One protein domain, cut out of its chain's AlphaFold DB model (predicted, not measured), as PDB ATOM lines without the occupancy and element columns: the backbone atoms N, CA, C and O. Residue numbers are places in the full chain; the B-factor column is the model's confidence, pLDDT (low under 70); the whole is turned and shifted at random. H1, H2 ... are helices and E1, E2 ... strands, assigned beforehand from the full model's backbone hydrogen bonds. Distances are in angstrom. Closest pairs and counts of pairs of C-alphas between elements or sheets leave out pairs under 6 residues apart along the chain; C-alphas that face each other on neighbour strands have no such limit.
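What this domain is: This is residues 36 to 170 of the 172 residues of an uncharacterized protein of Actinobacteria bacterium (UniProt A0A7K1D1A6). The domain is a small barrel of antiparallel strands, E1 to E3 and E5 to E8, of which E3, E6, E7 and E8 bend sharply, with helix H1 packed at one end and short E4 at the edge beside E3. The 135 printed residues, mostly strand by class, include eight named strands and one named helix in the order E1 E2 E3 E4 H1 E5 E6 E7 E8. The whole is compact, with a radius of gyration of the C-alphas of 14.5 A and spans of 43 by 30 by 26 A.

How they stand to each other: In the branched, strongly twisted sheet, E3, residues 53 to 65, bends by 94 degrees at residue 57. E1, residues 36 to 41, and E2, residues 45 to 48, lie on one side of it; E4, residues 72 to 74, and E7, residues 130 to 139, lie on the other side. N 38 and O 62 of E1 and E3 are 2.8 A apart, and N 54 and O 133 of E3 and E7 also 2.8 A, within hydrogen-bond range. E6, residues 113 to 127, forms hairpins with E7, N 119 to O 136 2.8 A, and with E5, residues 98 to 104, N 101 to O 116 2.8 A. E8, residues 148 to 157, has E5 on one side, N 100 to O 155 2.9 A, and E1 and E2 on the other side, N 39 to O 154 2.8 A and N 45 to O 149 2.9 A. E2 E3 E4 and E5 E6 E7 are meanders, each strand the antiparallel neighbour of the one before; E5 E6 E7 E8 is a Greek key, a meander whose first strand is also the antiparallel neighbour of the fourth. The sheet curls round H1, residues 77 to 85; their closest C-alphas in E6 and H1 are Val 124 and Ala 81, 5.1 A apart. In H1, 2 of 5 O i to N i+4 pairs and 5 of 6 O i to N i+3 pairs are within range.

Where its parts are: E1 begins at C-alpha 36 (247.308, 156.954, 336.711), and E8 ends at C-alpha 157 (243.948, 152.994, 337.890). E6 is 27.6 A long, E3 27.4 A.

The domain as a whole: The C-alphas of Gly 88 and Thr 109, the two farthest apart, are 46.8 A apart. The printed part has no cut; the link from H1 to E5 is long. Residues 87 to 90, 160 to 165 and 167 to 170 of the model have pLDDT under 70.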
ATOM      1  N   LEU A  36     248.649 157.022 337.277       94.25
ATOM      2  CA  LEU A  36     247.308 156.954 336.711       94.25
ATOM      3  C   LEU A  36     247.375 157.317 335.231       94.25
ATOM      4  O   LEU A  36     248.234 158.102 334.819       94.25
ATOM      5  N   PHE A  37     246.451 156.793 334.428       96.75
ATOM      6  CA  PHE A  37     246.430 157.065 332.992       96.75
ATOM      7  C   PHE A  37     245.069 157.571 332.534       96.75
ATOM      8  O   PHE A  37     244.024 157.124 333.002       96.75
ATOM      9  N   SER A  38     245.083 158.498 331.582       98.25
ATOM     10  CA  SER A  38     243.893 158.975 330.886       98.25
ATOM     11  C   SER A  38     244.070 158.780 329.388       98.25
ATOM     12  O   SER A  38     245.043 159.255 328.803       98.25
ATOM     13  N   LEU A  39     243.121 158.073 328.783       98.56
ATOM     14  CA  LEU A  39     242.992 157.864 327.350       98.56
ATOM     15  C   LEU A  39     241.726 158.571 326.871       98.56
ATOM     16  O   LEU A  39     240.654 158.329 327.412       98.56
ATOM     17  N   GLN A  40     241.828 159.384 325.828       98.62
ATOM     18  CA  GLN A  40     240.697 160.000 325.137       98.62
ATOM     19  C   GLN A  40     240.681 159.524 323.687       98.62
ATOM     20  O   GLN A  40     241.720 159.526 323.019       98.62
ATOM     21  N   SER A  41     239.514 159.120 323.183       98.56
ATOM     22  CA  SER A  41     239.378 158.684 321.797       98.56
ATOM     23  C   SER A  41     239.464 159.874 320.836       98.56
ATOM     24  O   SER A  41     238.859 160.923 321.045       98.56
ATOM     25  N   GLY A  42     240.218 159.707 319.751       97.94
ATOM     26  CA  GLY A  42     240.301 160.659 318.638       97.94
ATOM     27  C   GLY A  42     239.211 160.444 317.585       97.94
ATOM     28  O   GLY A  42     239.143 161.169 316.598       97.94
ATOM     29  N   GLY A  43     238.366 159.431 317.777       96.81
ATOM     30  CA  GLY A  43     237.279 159.070 316.878       96.81
ATOM     31  C   GLY A  43     236.291 158.124 317.551       96.81
ATOM     32  O   GLY A  43     236.254 158.006 318.780       96.81
ATOM     33  N   THR A  44     235.486 157.448 316.736       98.25
ATOM     34  CA  THR A  44     234.566 156.412 317.206       98.25
ATOM     35  C   THR A  44     235.336 155.212 317.747       98.25
ATOM     36  O   THR A  44     236.158 154.629 317.045       98.25
ATOM     37  N   THR A  45     235.004 154.810 318.967       98.69
ATOM     38  CA  THR A  45     235.525 153.598 319.599       98.69
ATOM     39  C   THR A  45     234.603 152.423 319.289       98.69
ATOM     40  O   THR A  45     233.380 152.548 319.381       98.69
ATOM     41  N   GLY A  46     235.188 151.290 318.909       98.56
ATOM     42  CA  GLY A  46     234.464 150.046 318.651       98.56
ATOM     43  C   GLY A  46     234.564 149.078 319.825       98.56
ATOM     44  O   GLY A  46     235.589 149.043 320.504       98.56
ATOM     45  N   PHE A  47     233.527 148.273 320.039       98.31
ATOM     46  CA  PHE A  47     233.556 147.157 320.983       98.31
ATOM     47  C   PHE A  47     233.004 145.895 320.328       98.31
ATOM     48  O   PHE A  47     231.869 145.873 319.848       98.31
ATOM     49  N   ASP A  48     233.808 144.842 320.308       97.75
ATOM     50  CA  ASP A  48     233.366 143.522 319.888       97.75
ATOM     51  C   ASP A  48     232.805 142.777 321.101       97.75
ATOM     52  O   ASP A  48     233.540 142.307 321.965       97.75
ATOM     53  N   GLN A  49     231.478 142.661 321.158       95.88
ATOM     54  CA  GLN A  49     230.775 141.993 322.253       95.88
ATOM     55  C   GLN A  49     231.057 140.485 322.327       95.88
ATOM     56  O   GLN A  49     230.856 139.890 323.382       95.88
ATOM     57  N   SER A  50     231.503 139.861 321.232       95.62
ATOM     58  CA  SER A  50     231.794 138.425 321.199       95.62
ATOM     59  C   SER A  50     233.155 138.090 321.808       95.62
ATOM     60  O   SER A  50     233.307 137.050 322.445       95.62
ATOM     61  N   THR A  51     234.130 138.986 321.642       95.62
ATOM     62  CA  THR A  51     235.503 138.811 322.136       95.62
ATOM     63  C   THR A  51     235.812 139.656 323.373       95.62
ATOM     64  O   THR A  51     236.804 139.401 324.049       95.62
ATOM     65  N   GLY A  52     234.983 140.657 323.685       96.19
ATOM     66  CA  GLY A  52     235.230 141.637 324.744       96.19
ATOM     67  C   GLY A  52     236.305 142.669 324.388       96.19
ATOM     68  O   GLY A  52     236.819 143.347 325.278       96.19
ATOM     69  N   VAL A  53     236.681 142.782 323.108       98.00
ATOM     70  CA  VAL A  53     237.768 143.662 322.664       98.00
ATOM     71  C   VAL A  53     237.248 145.072 322.393       98.00
ATOM     72  O   VAL A  53     236.432 145.301 321.500       98.00
ATOM     73  N   LEU A  54     237.787 146.040 323.130       98.38
ATOM     74  CA  LEU A  54     237.652 147.468 322.865       98.38
ATOM     75  C   LEU A  54     238.741 147.913 321.886       98.38
ATOM     76  O   LEU A  54     239.918 147.645 322.111       98.38
ATOM     77  N   SER A  55     238.361 148.628 320.828       98.44
ATOM     78  CA  SER A  55     239.278 149.233 319.857       98.44
ATOM     79  C   SER A  55     239.127 150.750 319.862       98.44
ATOM     80  O   SER A  55     238.104 151.283 319.429       98.44
ATOM     81  N   VAL A  56     240.153 151.443 320.352       98.56
ATOM     82  CA  VAL A  56     240.155 152.893 320.571       98.56
ATOM     83  C   VAL A  56     241.107 153.566 319.583       98.56
ATOM     84  O   VAL A  56     242.321 153.382 319.696       98.56
ATOM     85  N   PRO A  57     240.617 154.393 318.643       98.44
ATOM     86  CA  PRO A  57     241.470 155.344 317.940       98.44
ATOM     87  C   PRO A  57     241.982 156.368 318.954       98.44
ATOM     88  O   PRO A  57     241.186 157.109 319.531       98.44
ATOM     89  N   VAL A  58     243.287 156.404 319.217       98.50
ATOM     90  CA  VAL A  58     243.855 157.213 320.303       98.50
ATOM     91  C   VAL A  58     243.914 158.690 319.901       98.50
ATOM     92  O   VAL A  58     244.554 159.052 318.923       98.50
ATOM     93  N   GLY A  59     243.235 159.565 320.639       98.19
ATOM     94  CA  GLY A  59     243.312 161.018 320.446       98.19
ATOM     95  C   GLY A  59     244.353 161.647 321.365       98.19
ATOM     96  O   GLY A  59     245.242 162.367 320.919       98.19
ATOM     97  N   ASN A  60     244.264 161.330 322.656       98.25
ATOM     98  CA  ASN A  60     245.234 161.734 323.665       98.25
ATOM     99  C   ASN A  60     245.435 160.601 324.671       98.25
ATOM    100  O   ASN A  60     244.471 159.936 325.043       98.25
ATOM    101  N   LEU A  61     246.676 160.373 325.092       98.19
ATOM    102  CA  LEU A  61     247.019 159.356 326.077       98.19
ATOM    103  C   LEU A  61     248.124 159.888 326.982       98.19
ATOM    104  O   LEU A  61     249.217 160.209 326.514       98.19
ATOM    105  N   VAL A  62     247.823 160.012 328.271       97.31
ATOM    106  CA  VAL A  62     248.708 160.634 329.258       97.31
ATOM    107  C   VAL A  62     248.764 159.784 330.518       97.31
ATOM    108  O   VAL A  62     247.729 159.389 331.046       97.31
ATOM    109  N   GLY A  63     249.975 159.549 331.016       95.38
ATOM    110  CA  GLY A  63     250.236 159.087 332.374       95.38
ATOM    111  C   GLY A  63     250.554 160.266 333.293       95.38
ATOM    112  O   GLY A  63     251.149 161.261 332.866       95.38
ATOM    113  N   PHE A  64     250.183 160.175 334.563       93.56
ATOM    114  CA  PHE A  64     250.581 161.142 335.581       93.56
ATOM    115  C   PHE A  64     250.628 160.519 336.973       93.56
ATOM    116  O   PHE A  64     249.923 159.550 337.238       93.56
ATOM    117  N   THR A  65     251.421 161.099 337.873       91.19
ATOM    118  CA  THR A  65     251.586 160.576 339.236       91.19
ATOM    119  C   THR A  65     250.752 161.299 340.294       91.19
ATOM    120  O   THR A  65     250.299 162.432 340.098       91.19
ATOM    121  N   ASP A  66     250.552 160.678 341.455       87.06
ATOM    122  CA  ASP A  66     249.860 161.301 342.589       87.06
ATOM    123  C   ASP A  66     250.606 162.492 343.227       87.06
ATOM    124  O   ASP A  66     251.791 162.740 343.010       87.06
ATOM    125  N   ARG A  67     249.876 163.289 344.024       87.75
ATOM    126  CA  ARG A  67     250.469 164.377 344.828       87.75
ATOM    127  C   ARG A  67     251.298 163.798 345.991       87.75
ATOM    128  O   ARG A  67     250.918 162.761 346.524       87.75
ATOM    129  N   PRO A  68     252.351 164.496 346.463       85.75
ATOM    130  CA  PRO A  68     252.804 165.827 346.032       85.75
ATOM    131  C   PRO A  68     253.695 165.816 344.781       85.75
ATOM    132  O   PRO A  68     253.795 166.835 344.103       85.75
ATOM    133  N   ASN A  69     254.301 164.678 344.453       82.44
ATOM    134  CA  ASN A  69     255.281 164.556 343.378       82.44
ATOM    135  C   ASN A  69     254.585 164.274 342.041       82.44
ATOM    136  O   ASN A  69     254.633 163.155 341.544       82.44
ATOM    137  N   ARG A  70     253.919 165.294 341.481       88.19
ATOM    138  CA  ARG A  70     253.211 165.220 340.193       88.19
ATOM    139  C   ARG A  70     254.194 165.284 339.021       88.19
ATOM    140  O   ARG A  70     254.774 166.330 338.746       88.19
ATOM    141  N   VAL A  71     254.281 164.192 338.283       89.56
ATOM    142  CA  VAL A  71     254.923 164.053 336.975       89.56
ATOM    143  C   VAL A  71     253.818 163.768 335.960       89.56
ATOM    144  O   VAL A  71     252.780 163.208 336.310       89.56
ATOM    145  N   THR A  72     253.994 164.196 334.714       91.81
ATOM    146  CA  THR A  72     253.077 163.877 333.614       91.81
ATOM    147  C   THR A  72     253.866 163.509 332.369       91.81
ATOM    148  O   THR A  72     254.941 164.061 332.134       91.81
ATOM    149  N   ARG A  73     253.331 162.579 331.576       92.62
ATOM    150  CA  ARG A  73     253.945 162.117 330.337       92.62
ATOM    151  C   ARG A  73     252.878 161.753 329.312       92.62
ATOM    152  O   ARG A  73     251.954 161.009 329.629       92.62
ATOM    153  N   ALA A  74     253.025 162.237 328.084       95.69
ATOM    154  CA  ALA A  74     252.256 161.727 326.953       95.69
ATOM    155  C   ALA A  74     252.834 160.378 326.502       95.69
ATOM    156  O   ALA A  74     254.051 160.236 326.416       95.69
ATOM    157  N   LEU A  75     251.975 159.403 326.211       95.38
ATOM    158  CA  LEU A  75     252.383 158.070 325.768       95.38
ATOM    159  C   LEU A  75     251.874 157.804 324.357       95.38
ATOM    160  O   LEU A  75     250.755 158.174 323.996       95.38
ATOM    161  N   THR A  76     252.667 157.085 323.575       95.94
ATOM    162  CA  THR A  76     252.182 156.443 322.355       95.94
ATOM    163  C   THR A  76     251.331 155.207 322.691       95.94
ATOM    164  O   THR A  76     251.507 154.601 323.754       95.94
ATOM    165  N   PRO A  77     250.436 154.757 321.784       96.19
ATOM    166  CA  PRO A  77     249.681 153.515 321.975       96.19
ATOM    167  C   PRO A  77     250.587 152.297 322.200       96.19
ATOM    168  O   PRO A  77     250.260 151.414 322.988       96.19
ATOM    169  N   THR A  78     251.746 152.266 321.539       95.06
ATOM    170  CA  THR A  78     252.730 151.189 321.680       95.06
ATOM    171  C   THR A  78     253.393 151.188 323.053       95.06
ATOM    172  O   THR A  78     253.502 150.126 323.659       95.06
ATOM    173  N   GLU A  79     253.789 152.350 323.583       93.81
ATOM    174  CA  GLU A  79     254.344 152.443 324.942       93.81
ATOM    175  C   GLU A  79     253.324 152.031 326.002       93.81
ATOM    176  O   GLU A  79     253.670 151.336 326.951       93.81
ATOM    177  N   PHE A  80     252.057 152.411 325.831       94.69
ATOM    178  CA  PHE A  80     251.009 152.003 326.760       94.69
ATOM    179  C   PHE A  80     250.725 150.498 326.691       94.69
ATOM    180  O   PHE A  80     250.624 149.845 327.728       94.69
ATOM    181  N   ALA A  81     250.665 149.917 325.489       94.38
ATOM    182  CA  ALA A  81     250.533 148.470 325.325       94.38
ATOM    183  C   ALA A  81     251.709 147.703 325.957       94.38
ATOM    184  O   ALA A  81     251.514 146.628 326.528       94.38
ATOM    185  N   ALA A  82     252.915 148.280 325.930       91.88
ATOM    186  CA  ALA A  82     254.097 147.675 326.533       91.88
ATOM    187  C   ALA A  82     253.989 147.494 328.060       91.88
ATOM    188  O   ALA A  82     254.698 146.651 328.608       91.88
ATOM    189  N   LEU A  83     253.075 148.197 328.745       91.19
ATOM    190  CA  LEU A  83     252.819 148.016 330.183       91.19
ATOM    191  C   LEU A  83     252.260 146.619 330.520       91.19
ATOM    192  O   LEU A  83     252.429 146.146 331.642       91.19
ATOM    193  N   TRP A  84     251.661 145.916 329.549       91.00
ATOM    194  CA  TRP A  84     251.250 144.511 329.695       91.00
ATOM    195  C   TRP A  84     252.363 143.520 329.351       91.00
ATOM    196  O   TRP A  84     252.343 142.387 329.824       91.00
ATOM    197  N   THR A  85     253.349 143.905 328.543       85.19
ATOM    198  CA  THR A  85     254.454 143.013 328.142       85.19
ATOM    199  C   THR A  85     255.739 143.255 328.926       85.19
ATOM    200  O   THR A  85     256.728 142.560 328.698       85.19
ATOM    201  N   ALA A  86     255.754 144.243 329.826       76.00
ATOM    202  CA  ALA A  86     256.887 144.524 330.693       76.00
ATOM    203  C   ALA A  86     257.278 143.268 331.486       76.00
ATOM    204  O   ALA A  86     256.428 142.529 331.985       76.00
ATOM    205  N   SER A  87     258.579 143.004 331.584       64.69
ATOM    206  CA  SER A  87     259.101 141.872 332.346       64.69
ATOM    207  C   SER A  87     259.116 142.187 333.841       64.69
ATOM    208  O   SER A  87     259.674 143.206 334.242       64.69
ATOM    209  N   GLY A  88     258.605 141.276 334.671       62.50
ATOM    210  CA  GLY A  88     258.683 141.373 336.132       62.50
ATOM    211  C   GLY A  88     257.328 141.578 336.809       62.50
ATOM    212  O   GLY A  88     256.281 141.399 336.195       62.50
ATOM    213  N   LYS A  89     257.357 141.908 338.107       61.22
ATOM    214  CA  LYS A  89     256.157 142.070 338.952       61.22
ATOM    215  C   LYS A  89     255.348 143.335 338.639       61.22
ATOM    216  O   LYS A  89     254.195 143.414 339.041       61.22
ATOM    217  N   ASP A  90     255.933 144.262 337.889       65.88
ATOM    218  CA  ASP A  90     255.351 145.569 337.563       65.88
ATOM    219  C   ASP A  90     254.648 145.548 336.194       65.88
ATOM    220  O   ASP A  90     254.635 146.538 335.466       65.88
ATOM    221  N   SER A  91     254.110 144.388 335.815       82.00
ATOM    222  CA  SER A  91     253.385 144.182 334.564       82.00
ATOM    223  C   SER A  91     251.888 144.172 334.822       82.00
ATOM    224  O   SER A  91     251.413 143.429 335.681       82.00
ATOM    225  N   PHE A  92     251.126 144.904 334.016       89.50
ATOM    226  CA  PHE A  92     249.662 144.844 334.055       89.50
ATOM    227  C   PHE A  92     249.098 143.484 333.639       89.50
ATOM    228  O   PHE A  92     247.947 143.190 333.926       89.50
ATOM    229  N   SER A  93     249.894 142.612 333.013       85.81
ATOM    230  CA  SER A  93     249.465 141.225 332.799       85.81
ATOM    231  C   SER A  93     249.481 140.392 334.085       85.81
ATOM    232  O   SER A  93     248.828 139.354 334.135       85.81
ATOM    233  N   ALA A  94     250.246 140.799 335.104       85.25
ATOM    234  CA  ALA A  94     250.309 140.098 336.387       85.25
ATOM    235  C   ALA A  94     249.202 140.545 337.356       85.25
ATOM    236  O   ALA A  94     248.753 139.738 338.166       85.25
ATOM    237  N   ASP A  95     248.773 141.804 337.261       86.56
ATOM    238  CA  ASP A  95     247.643 142.371 338.002       86.56
ATOM    239  C   ASP A  95     246.979 143.448 337.120       86.56
ATOM    240  O   ASP A  95     247.468 144.584 337.029       86.56
ATOM    241  N   PRO A  96     245.937 143.060 336.367       92.12
ATOM    242  CA  PRO A  96     245.204 143.947 335.479       92.12
ATOM    243  C   PRO A  96     244.679 145.208 336.180       92.12
ATOM    244  O   PRO A  96     244.086 145.121 337.252       92.12
ATOM    245  N   PRO A  97     244.844 146.400 335.585       94.56
ATOM    246  CA  PRO A  97     244.309 147.617 336.164       94.56
ATOM    247  C   PRO A  97     242.798 147.710 335.946       94.56
ATOM    248  O   PRO A  97     242.258 147.306 334.905       94.56
ATOM    249  N   ASN A  98     242.135 148.368 336.890       96.12
ATOM    250  CA  ASN A  98     240.758 148.796 336.710       96.12
ATOM    251  C   ASN A  98     240.723 150.086 335.895       96.12
ATOM    252  O   ASN A  98     241.667 150.878 335.883       96.12
ATOM    253  N   ALA A  99     239.604 150.329 335.226       97.50
ATOM    254  CA  ALA A  99     239.378 151.571 334.529       97.50
ATOM    255  C   ALA A  99     237.916 152.009 334.563       97.50
ATOM    256  O   ALA A  99     236.993 151.198 334.513       97.50
ATOM    257  N   SER A 100     237.707 153.323 334.584       98.44
ATOM    258  CA  SER A 100     236.407 153.914 334.267       98.44
ATOM    259  C   SER A 100     236.338 154.190 332.769       98.44
ATOM    260  O   SER A 100     237.038 155.074 332.268       98.44
ATOM    261  N   LEU A 101     235.496 153.439 332.061       98.62
ATOM    262  CA  LEU A 101     235.131 153.690 330.673       98.62
ATOM    263  C   LEU A 101     233.934 154.633 330.640       98.62
ATOM    264  O   LEU A 101     232.855 154.305 331.125       98.62
ATOM    265  N   THR A 102     234.130 155.796 330.034       98.56
ATOM    266  CA  THR A 102     233.077 156.783 329.783       98.56
ATOM    267  C   THR A 102     232.865 156.922 328.287       98.56
ATOM    268  O   THR A 102     233.829 156.841 327.524       98.56
ATOM    269  N   TYR A 103     231.626 157.104 327.847       98.62
ATOM    270  CA  TYR A 103     231.301 157.306 326.436       98.62
ATOM    271  C   TYR A 103     229.927 157.942 326.264       98.62
ATOM    272  O   TYR A 103     229.116 157.975 327.186       98.62
ATOM    273  N   TRP A 104     229.669 158.410 325.049       98.38
ATOM    274  CA  TRP A 104     228.358 158.822 324.575       98.38
ATOM    275  C   TRP A 104     227.825 157.777 323.593       98.38
ATOM    276  O   TRP A 104     228.598 157.191 322.825       98.38
ATOM    277  N   ASP A 105     226.522 157.524 323.632       96.81
ATOM    278  CA  ASP A 105     225.843 156.541 322.774       96.81
ATOM    279  C   ASP A 105     225.695 156.996 321.308       96.81
ATOM    280  O   ASP A 105     225.585 156.173 320.396       96.81
ATOM    281  N   SER A 106     225.764 158.305 321.068       96.56
ATOM    282  CA  SER A 106     225.659 158.944 319.757       96.56
ATOM    283  C   SER A 106     226.528 160.210 319.664       96.56
ATOM    284  O   SER A 106     227.103 160.676 320.650       96.56
ATOM    285  N   ASP A 107     226.663 160.763 318.457       94.56
ATOM    286  CA  ASP A 107     227.300 162.061 318.189       94.56
ATOM    287  C   ASP A 107     226.294 163.224 318.090       94.56
ATOM    288  O   ASP A 107     226.694 164.367 317.841       94.56
ATOM    289  N   GLY A 108     225.008 162.939 318.319       95.00
ATOM    290  CA  GLY A 108     223.899 163.885 318.266       95.00
ATOM    291  C   GLY A 108     223.807 164.816 319.477       95.00
ATOM    292  O   GLY A 108     224.554 164.723 320.452       95.00
ATOM    293  N   THR A 109     222.865 165.755 319.410       93.69
ATOM    294  CA  THR A 109     222.590 166.712 320.495       93.69
ATOM    295  C   THR A 109     221.818 166.101 321.663       93.69
ATOM    296  O   THR A 109     221.818 166.661 322.752       93.69
ATOM    297  N   ASP A 110     221.148 164.978 321.426       95.44
ATOM    298  CA  ASP A 110     220.380 164.175 322.378       95.44
ATOM    299  C   ASP A 110     221.189 163.009 322.969       95.44
ATOM    300  O   ASP A 110     220.632 162.176 323.681       95.44
ATOM    301  N   ALA A 111     222.496 162.961 322.694       96.56
ATOM    302  CA  ALA A 111     223.377 161.904 323.160       96.56
ATOM    303  C   ALA A 111     223.350 161.760 324.689       96.56
ATOM    304  O   ALA A 111     223.348 162.749 325.430       96.56
ATOM    305  N   VAL A 112     223.399 160.517 325.163       97.44
ATOM    306  CA  VAL A 112     223.432 160.183 326.590       97.44
ATOM    307  C   VAL A 112     224.835 159.726 326.971       97.44
ATOM    308  O   VAL A 112     225.464 158.926 326.275       97.44
ATOM    309  N   ALA A 113     225.345 160.257 328.084       97.50
ATOM    310  CA  ALA A 113     226.628 159.853 328.642       97.50
ATOM    311  C   ALA A 113     226.466 158.618 329.540       97.50
ATOM    312  O   ALA A 113     225.571 158.553 330.385       97.50
ATOM    313  N   HIS A 114     227.384 157.670 329.394       98.06
ATOM    314  CA  HIS A 114     227.430 156.426 330.148       98.06
ATOM    315  C   HIS A 114     228.800 156.236 330.792       98.06
ATOM    316  O   HIS A 114     229.821 156.657 330.243       98.06
ATOM    317  N   THR A 115     228.811 155.542 331.930       98.31
ATOM    318  CA  THR A 115     230.028 155.145 332.642       98.31
ATOM    319  C   THR A 115     229.933 153.679 333.042       98.31
ATOM    320  O   THR A 115     228.917 153.249 333.589       98.31
ATOM    321  N   VAL A 116     230.998 152.922 332.790       98.31
ATOM    322  CA  VAL A 116     231.152 151.515 333.173       98.31
ATOM    323  C   VAL A 116     232.532 151.341 333.801       98.31
ATOM    324  O   VAL A 116     233.520 151.849 333.276       98.31
ATOM    325  N   ILE A 117     232.611 150.625 334.919       98.25
ATOM    326  CA  ILE A 117     233.886 150.203 335.501       98.25
ATOM    327  C   ILE A 117     234.258 148.863 334.880       98.25
ATOM    328  O   ILE A 117     233.458 147.923 334.895       98.25
ATOM    329  N   VAL A 118     235.469 148.784 334.344       97.75
ATOM    330  CA  VAL A 118     236.021 147.604 333.683       97.75
ATOM    331  C   VAL A 118     237.383 147.252 334.269       97.75
ATOM    332  O   VAL A 118     238.048 148.101 334.849       97.75
ATOM    333  N   GLU A 119     237.807 146.013 334.093       96.88
ATOM    334  CA  GLU A 119     239.185 145.560 334.272       96.88
ATOM    335  C   GLU A 119     239.789 145.312 332.889       96.88
ATOM    336  O   GLU A 119     239.128 144.746 332.010       96.88
ATOM    337  N   ILE A 120     241.029 145.747 332.670       96.81
ATOM    338  CA  ILE A 120     241.728 145.560 331.393       96.81
ATOM    339  C   ILE A 120     242.546 144.266 331.466       96.81
ATOM    340  O   ILE A 120     243.751 144.272 331.726       96.81
ATOM    341  N   THR A 121     241.864 143.143 331.253       91.12
ATOM    342  CA  THR A 121     242.342 141.796 331.606       91.12
ATOM    343  C   THR A 121     243.502 141.273 330.759       91.12
ATOM    344  O   THR A 121     244.179 140.339 331.182       91.12
ATOM    345  N   GLY A 122     243.777 141.852 329.584       77.19
ATOM    346  CA  GLY A 122     244.969 141.502 328.803       77.19
ATOM    347  C   GLY A 122     244.824 141.631 327.288       77.19
ATOM    348  O   GLY A 122     243.843 142.166 326.776       77.19
ATOM    349  N   ASN A 123     245.842 141.146 326.565       82.69
ATOM    350  CA  ASN A 123     246.021 141.302 325.112       82.69
ATOM    351  C   ASN A 123     245.938 142.758 324.638       82.69
ATOM    352  O   ASN A 123     245.313 143.070 323.623       82.69
ATOM    353  N   VAL A 124     246.603 143.653 325.370       95.06
ATOM    354  CA  VAL A 124     246.730 145.039 324.933       95.06
ATOM    355  C   VAL A 124     247.745 145.113 323.803       95.06
ATOM    356  O   VAL A 124     248.894 144.697 323.937       95.06
ATOM    357  N   SER A 125     247.307 145.624 322.662       96.19
ATOM    358  CA  SER A 125     248.138 145.773 321.473       96.19
ATOM    359  C   SER A 125     247.803 147.072 320.760       96.19
ATOM    360  O   SER A 125     246.756 147.677 320.986       96.19
ATOM    361  N   SER A 126     248.709 147.521 319.898       96.75
ATOM    362  CA  SER A 126     248.472 148.692 319.060       96.75
ATOM    363  C   SER A 126     248.763 148.367 317.603       96.75
ATOM    364  O   SER A 126     249.732 147.673 317.300       96.75
ATOM    365  N   THR A 127     247.918 148.863 316.704       97.38
ATOM    366  CA  THR A 127     248.161 148.851 315.256       97.38
ATOM    367  C   THR A 127     248.009 150.275 314.746       97.38
ATOM    368  O   THR A 127     246.914 150.842 314.754       97.38
ATOM    369  N   GLY A 128     249.123 150.888 314.341       95.31
ATOM    370  CA  GLY A 128     249.160 152.322 314.068       95.31
ATOM    371  C   GLY A 128     248.743 153.114 315.311       95.31
ATOM    372  O   GLY A 128     249.361 152.989 316.363       95.31
ATOM    373  N   ASN A 129     247.675 153.901 315.190       96.50
ATOM    374  CA  ASN A 129     247.155 154.735 316.276       96.50
ATOM    375  C   ASN A 129     245.900 154.153 316.962       96.50
ATOM    376  O   ASN A 129     245.191 154.856 317.679       96.50
ATOM    377  N   VAL A 130     245.580 152.883 316.708       98.31
ATOM    378  CA  VAL A 130     244.461 152.191 317.359       98.31
ATOM    379  C   VAL A 130     245.010 151.287 318.449       98.31
ATOM    380  O   VAL A 130     245.891 150.469 318.187       98.31
ATOM    381  N   LEU A 131     244.478 151.441 319.660       98.19
ATOM    382  CA  LEU A 131     244.753 150.584 320.805       98.19
ATOM    383  C   LEU A 131     243.625 149.557 320.942       98.19
ATOM    384  O   LEU A 131     242.454 149.933 320.989       98.19
ATOM    385  N   SER A 132     243.977 148.279 321.012       98.31
ATOM    386  CA  SER A 132     243.043 147.176 321.232       98.31
ATOM    387  C   SER A 132     243.290 146.568 322.603       98.31
ATOM    388  O   SER A 132     244.440 146.324 322.959       98.31
ATOM    389  N   MET A 133     242.227 146.340 323.372       97.50
ATOM    390  CA  MET A 133     242.310 145.825 324.739       97.50
ATOM    391  C   MET A 133     241.092 144.969 325.085       97.50
ATOM    392  O   MET A 133     239.965 145.341 324.761       97.50
ATOM    393  N   THR A 134     241.308 143.838 325.752       97.69
ATOM    394  CA  THR A 134     240.214 143.007 326.267       97.69
ATOM    395  C   THR A 134     239.715 143.576 327.589       97.69
ATOM    396  O   THR A 134     240.517 143.894 328.469       97.69
ATOM    397  N   LEU A 135     238.396 143.703 327.723       97.00
ATOM    398  CA  LEU A 135     237.748 144.236 328.917       97.00
ATOM    399  C   LEU A 135     236.887 143.185 329.608       97.00
ATOM    400  O   LEU A 135     236.140 142.450 328.963       97.00
ATOM    401  N   GLN A 136     236.907 143.207 330.935       95.81
ATOM    402  CA  GLN A 136     235.899 142.572 331.774       95.81
ATOM    403  C   GLN A 136     235.075 143.649 332.479       95.81
ATOM    404  O   GLN A 136     235.625 144.552 333.100       95.81
ATOM    405  N   ILE A 137     233.748 143.567 332.400       96.88
ATOM    406  CA  ILE A 137     232.859 144.513 333.087       96.88
ATOM    407  C   ILE A 137     232.812 144.169 334.576       96.88
ATOM    408  O   ILE A 137     232.487 143.042 334.945       96.88
ATOM    409  N   LEU A 138     233.091 145.159 335.424       96.88
ATOM    410  CA  LEU A 138     233.011 145.038 336.878       96.88
ATOM    411  C   LEU A 138     231.734 145.674 337.436       96.88
ATOM    412  O   LEU A 138     231.115 145.119 338.343       96.88
ATOM    413  N   SER A 139     231.332 146.844 336.924       97.25
ATOM    414  CA  SER A 139     230.173 147.575 337.449       97.25
ATOM    415  C   SER A 139     229.556 148.555 336.433       97.25
ATOM    416  O   SER A 139     230.302 149.213 335.707       97.25
ATOM    417  N   PRO A 140     228.219 148.721 336.409       96.00
ATOM    418  CA  PRO A 140     227.248 147.908 337.140       96.00
ATOM    419  C   PRO A 140     227.175 146.485 336.571       96.00
ATOM    420  O   PRO A 140     227.445 146.251 335.392       96.00
ATOM    421  N   SER A 141     226.814 145.519 337.418       91.81
ATOM    422  CA  SER A 141     226.620 144.137 336.972       91.81
ATOM    423  C   SER A 141     225.541 144.075 335.885       91.81
ATOM    424  O   SER A 141     224.493 144.709 336.009       91.81
ATOM    425  N   GLY A 142     225.811 143.331 334.812       89.38
ATOM    426  CA  GLY A 142     224.912 143.220 333.661       89.38
ATOM    427  C   GLY A 142     224.912 144.425 332.716       89.38
ATOM    428  O   GLY A 142     224.074 144.468 331.816       89.38
ATOM    429  N   ALA A 143     225.822 145.395 332.881       93.69
ATOM    430  CA  ALA A 143     225.993 146.455 331.890       93.69
ATOM    431  C   ALA A 143     226.321 145.864 330.510       93.69
ATOM    432  O   ALA A 143     227.072 144.897 330.391       93.69
ATOM    433  N   VAL A 144     225.781 146.485 329.463       94.12
ATOM    434  CA  VAL A 144     226.075 146.139 328.071       94.12
ATOM    435  C   VAL A 144     226.796 147.319 327.441       94.12
ATOM    436  O   VAL A 144     226.245 148.413 327.358       94.12
ATOM    437  N   ILE A 145     228.034 147.101 327.003       96.69
ATOM    438  CA  ILE A 145     228.790 148.098 326.243       96.69
ATOM    439  C   ILE A 145     228.310 148.046 324.781       96.69
ATOM    440  O   ILE A 145     228.286 146.956 324.192       96.69
ATOM    441  N   PRO A 146     227.900 149.178 324.176       97.25
ATOM    442  CA  PRO A 146     227.465 149.203 322.788       97.25
ATOM    443  C   PRO A 146     228.648 148.968 321.847       97.25
ATOM    444  O   PRO A 146     229.788 149.312 322.150       97.25
ATOM    445  N   THR A 147     228.375 148.428 320.660       98.12
ATOM    446  CA  THR A 147     229.415 148.141 319.655       98.12
ATOM    447  C   THR A 147     230.078 149.397 319.090       98.12
ATOM    448  O   THR A 147     231.172 149.319 318.531       98.12
ATOM    449  N   LYS A 148     229.429 150.556 319.247       98.19
ATOM    450  CA  LYS A 148     229.896 151.869 318.813       98.19
ATOM    451  C   LYS A 148     229.774 152.860 319.966       98.19
ATOM    452  O   LYS A 148     228.715 152.974 320.571       98.19
ATOM    453  N   MET A 149     230.852 153.587 320.236       98.56
ATOM    454  CA  MET A 149     230.940 154.593 321.292       98.56
ATOM    455  C   MET A 149     231.540 155.884 320.748       98.56
ATOM    456  O   MET A 149     232.484 155.864 319.952       98.56
ATOM    457  N   TYR A 150     231.025 157.016 321.211       98.31
ATOM    458  CA  TYR A 150     231.487 158.342 320.815       98.31
ATOM    459  C   TYR A 150     232.129 159.060 321.995       98.31
ATOM    460  O   TYR A 150     231.703 158.898 323.137       98.31
ATOM    461  N   ARG A 151     233.165 159.864 321.708       97.75
ATOM    462  CA  ARG A 151     233.909 160.654 322.709       97.75
ATOM    463  C   ARG A 151     234.320 159.798 323.916       97.75
ATOM    464  O   ARG A 151     234.160 160.208 325.066       97.75
ATOM    465  N   ALA A 152     234.772 158.574 323.643       98.56
ATOM    466  CA  ALA A 152     235.072 157.616 324.690       98.56
ATOM    467  C   ALA A 152     236.342 158.039 325.431       98.56
ATOM    468  O   ALA A 152     237.304 158.491 324.810       98.56
ATOM    469  N   SER A 153     236.359 157.879 326.749       98.62
ATOM    470  CA  SER A 153     237.562 158.069 327.558       98.62
ATOM    471  C   SER A 153     237.735 156.927 328.548       98.62
ATOM    472  O   SER A 153     236.752 156.414 329.083       98.62
ATOM    473  N   LEU A 154     238.987 156.555 328.799       98.31
ATOM    474  CA  LEU A 154     239.392 155.540 329.762       98.31
ATOM    475  C   LEU A 154     240.255 156.199 330.842       98.31
ATOM    476  O   LEU A 154     241.263 156.828 330.525       98.31
ATOM    477  N   PHE A 155     239.873 156.044 332.104       98.38
ATOM    478  CA  PHE A 155     240.686 156.449 333.252       98.38
ATOM    479  C   PHE A 155     241.179 155.191 333.945       98.38
ATOM    480  O   PHE A 155     240.367 154.491 334.539       98.38
ATOM    481  N   VAL A 156     242.465 154.886 333.802       97.00
ATOM    482  CA  VAL A 156     243.070 153.621 334.227       97.00
ATOM    483  C   VAL A 156     243.799 153.826 335.549       97.00
ATOM    484  O   VAL A 156     244.647 154.716 335.659       97.00
ATOM    485  N   ASP A 157     243.454 152.988 336.518       93.38
ATOM    486  CA  ASP A 157     243.948 152.994 337.890       93.38
ATOM    487  C   ASP A 157     244.580 151.627 338.210       93.38
ATOM    488  O   ASP A 157     243.867 150.634 338.410       93.38
ATOM    489  N   PRO A 158     245.918 151.533 338.175       87.88
ATOM    490  CA  PRO A 158     246.632 150.329 338.555       87.88
ATOM    491  C   PRO A 158     246.690 150.139 340.065       87.88
ATOM    492  O   PRO A 158     246.841 151.084 340.836       87.88
ATOM    493  N   HIS A 159     246.708 148.885 340.505       78.00
ATOM    494  CA  HIS A 159     246.853 148.598 341.920       78.00
ATOM    495  C   HIS A 159     248.265 148.963 342.437       78.00
ATOM    496  O   HIS A 159     249.293 148.418 342.018       78.00
ATOM    497  N   TYR A 160     248.315 149.877 343.411       62.28
ATOM    498  CA  TYR A 160     249.549 150.495 343.921       62.28
ATOM    499  C   TYR A 160     250.560 149.504 344.536       62.28
ATOM    500  O   TYR A 160     251.768 149.770 344.595       62.28
ATOM    501  N   SER A 161     250.106 148.340 345.018       59.16
ATOM    502  CA  SER A 161     251.003 147.383 345.681       59.16
ATOM    503  C   SER A 161     251.979 146.710 344.713       59.16
ATOM    504  O   SER A 161     253.103 146.414 345.125       59.16
ATOM    505  N   ILE A 162     251.612 146.549 343.437       58.53
ATOM    506  CA  ILE A 162     252.428 145.830 342.450       58.53
ATOM    507  C   ILE A 162     252.958 146.732 341.344       58.53
ATOM    508  O   ILE A 162     254.103 146.554 340.968       58.53
ATOM    509  N   PHE A 163     252.233 147.755 340.885       67.44
ATOM    510  CA  PHE A 163     252.781 148.624 339.843       67.44
ATOM    511  C   PHE A 163     253.721 149.651 340.478       67.44
ATOM    512  O   PHE A 163     253.287 150.490 341.268       67.44
ATOM    513  N   THR A 164     255.029 149.544 340.215       60.16
ATOM    514  CA  THR A 164     256.035 150.461 340.790       60.16
ATOM    515  C   THR A 164     256.368 151.669 339.925       60.16
ATOM    516  O   THR A 164     257.059 152.575 340.389       60.16
ATOM    517  N   GLY A 165     255.792 151.729 338.725       65.38
ATOM    518  CA  GLY A 165     255.826 152.881 337.838       65.38
ATOM    519  C   GLY A 165     256.139 152.493 336.401       65.38
ATOM    520  O   GLY A 165     256.351 151.327 336.078       65.38
ATOM    521  N   MET A 166     256.203 153.489 335.518       71.69
ATOM    522  CA  MET A 166     256.493 153.268 334.096       71.69
ATOM    523  C   MET A 166     257.952 152.837 333.818       71.69
ATOM    524  O   MET A 166     258.350 152.744 332.661       71.69
ATOM    525  N   GLY A 167     258.770 152.578 334.846       69.44
ATOM    526  CA  GLY A 167     260.160 152.134 334.704       69.44
ATOM    527  C   GLY A 167     260.982 153.056 333.796       69.44
ATOM    528  O   GLY A 167     260.953 154.276 333.941       69.44
ATOM    529  N   GLU A 168     261.680 152.483 332.810       60.50
ATOM    530  CA  GLU A 168     262.435 153.253 331.809       60.50
ATOM    531  C   GLU A 168     261.578 154.201 330.957       60.50
ATOM    532  O   GLU A 168     262.117 155.115 330.330       60.50
ATOM    533  N   PHE A 169     260.262 153.989 330.897       64.81
ATOM    534  CA  PHE A 169     259.350 154.872 330.179       64.81
ATOM    535  C   PHE A 169     258.986 156.116 330.998       64.81
ATOM    536  O   PHE A 169     258.371 157.016 330.450       64.81
ATOM    537  N   ALA A 170     259.340 156.215 332.285       59.84
ATOM    538  CA  ALA A 170     258.939 157.348 333.125       59.84
ATOM    539  C   ALA A 170     259.624 158.680 332.762       59.84
ATOM    540  O   ALA A 170     259.000 159.733 332.882       59.84
TER     541      ALA A 170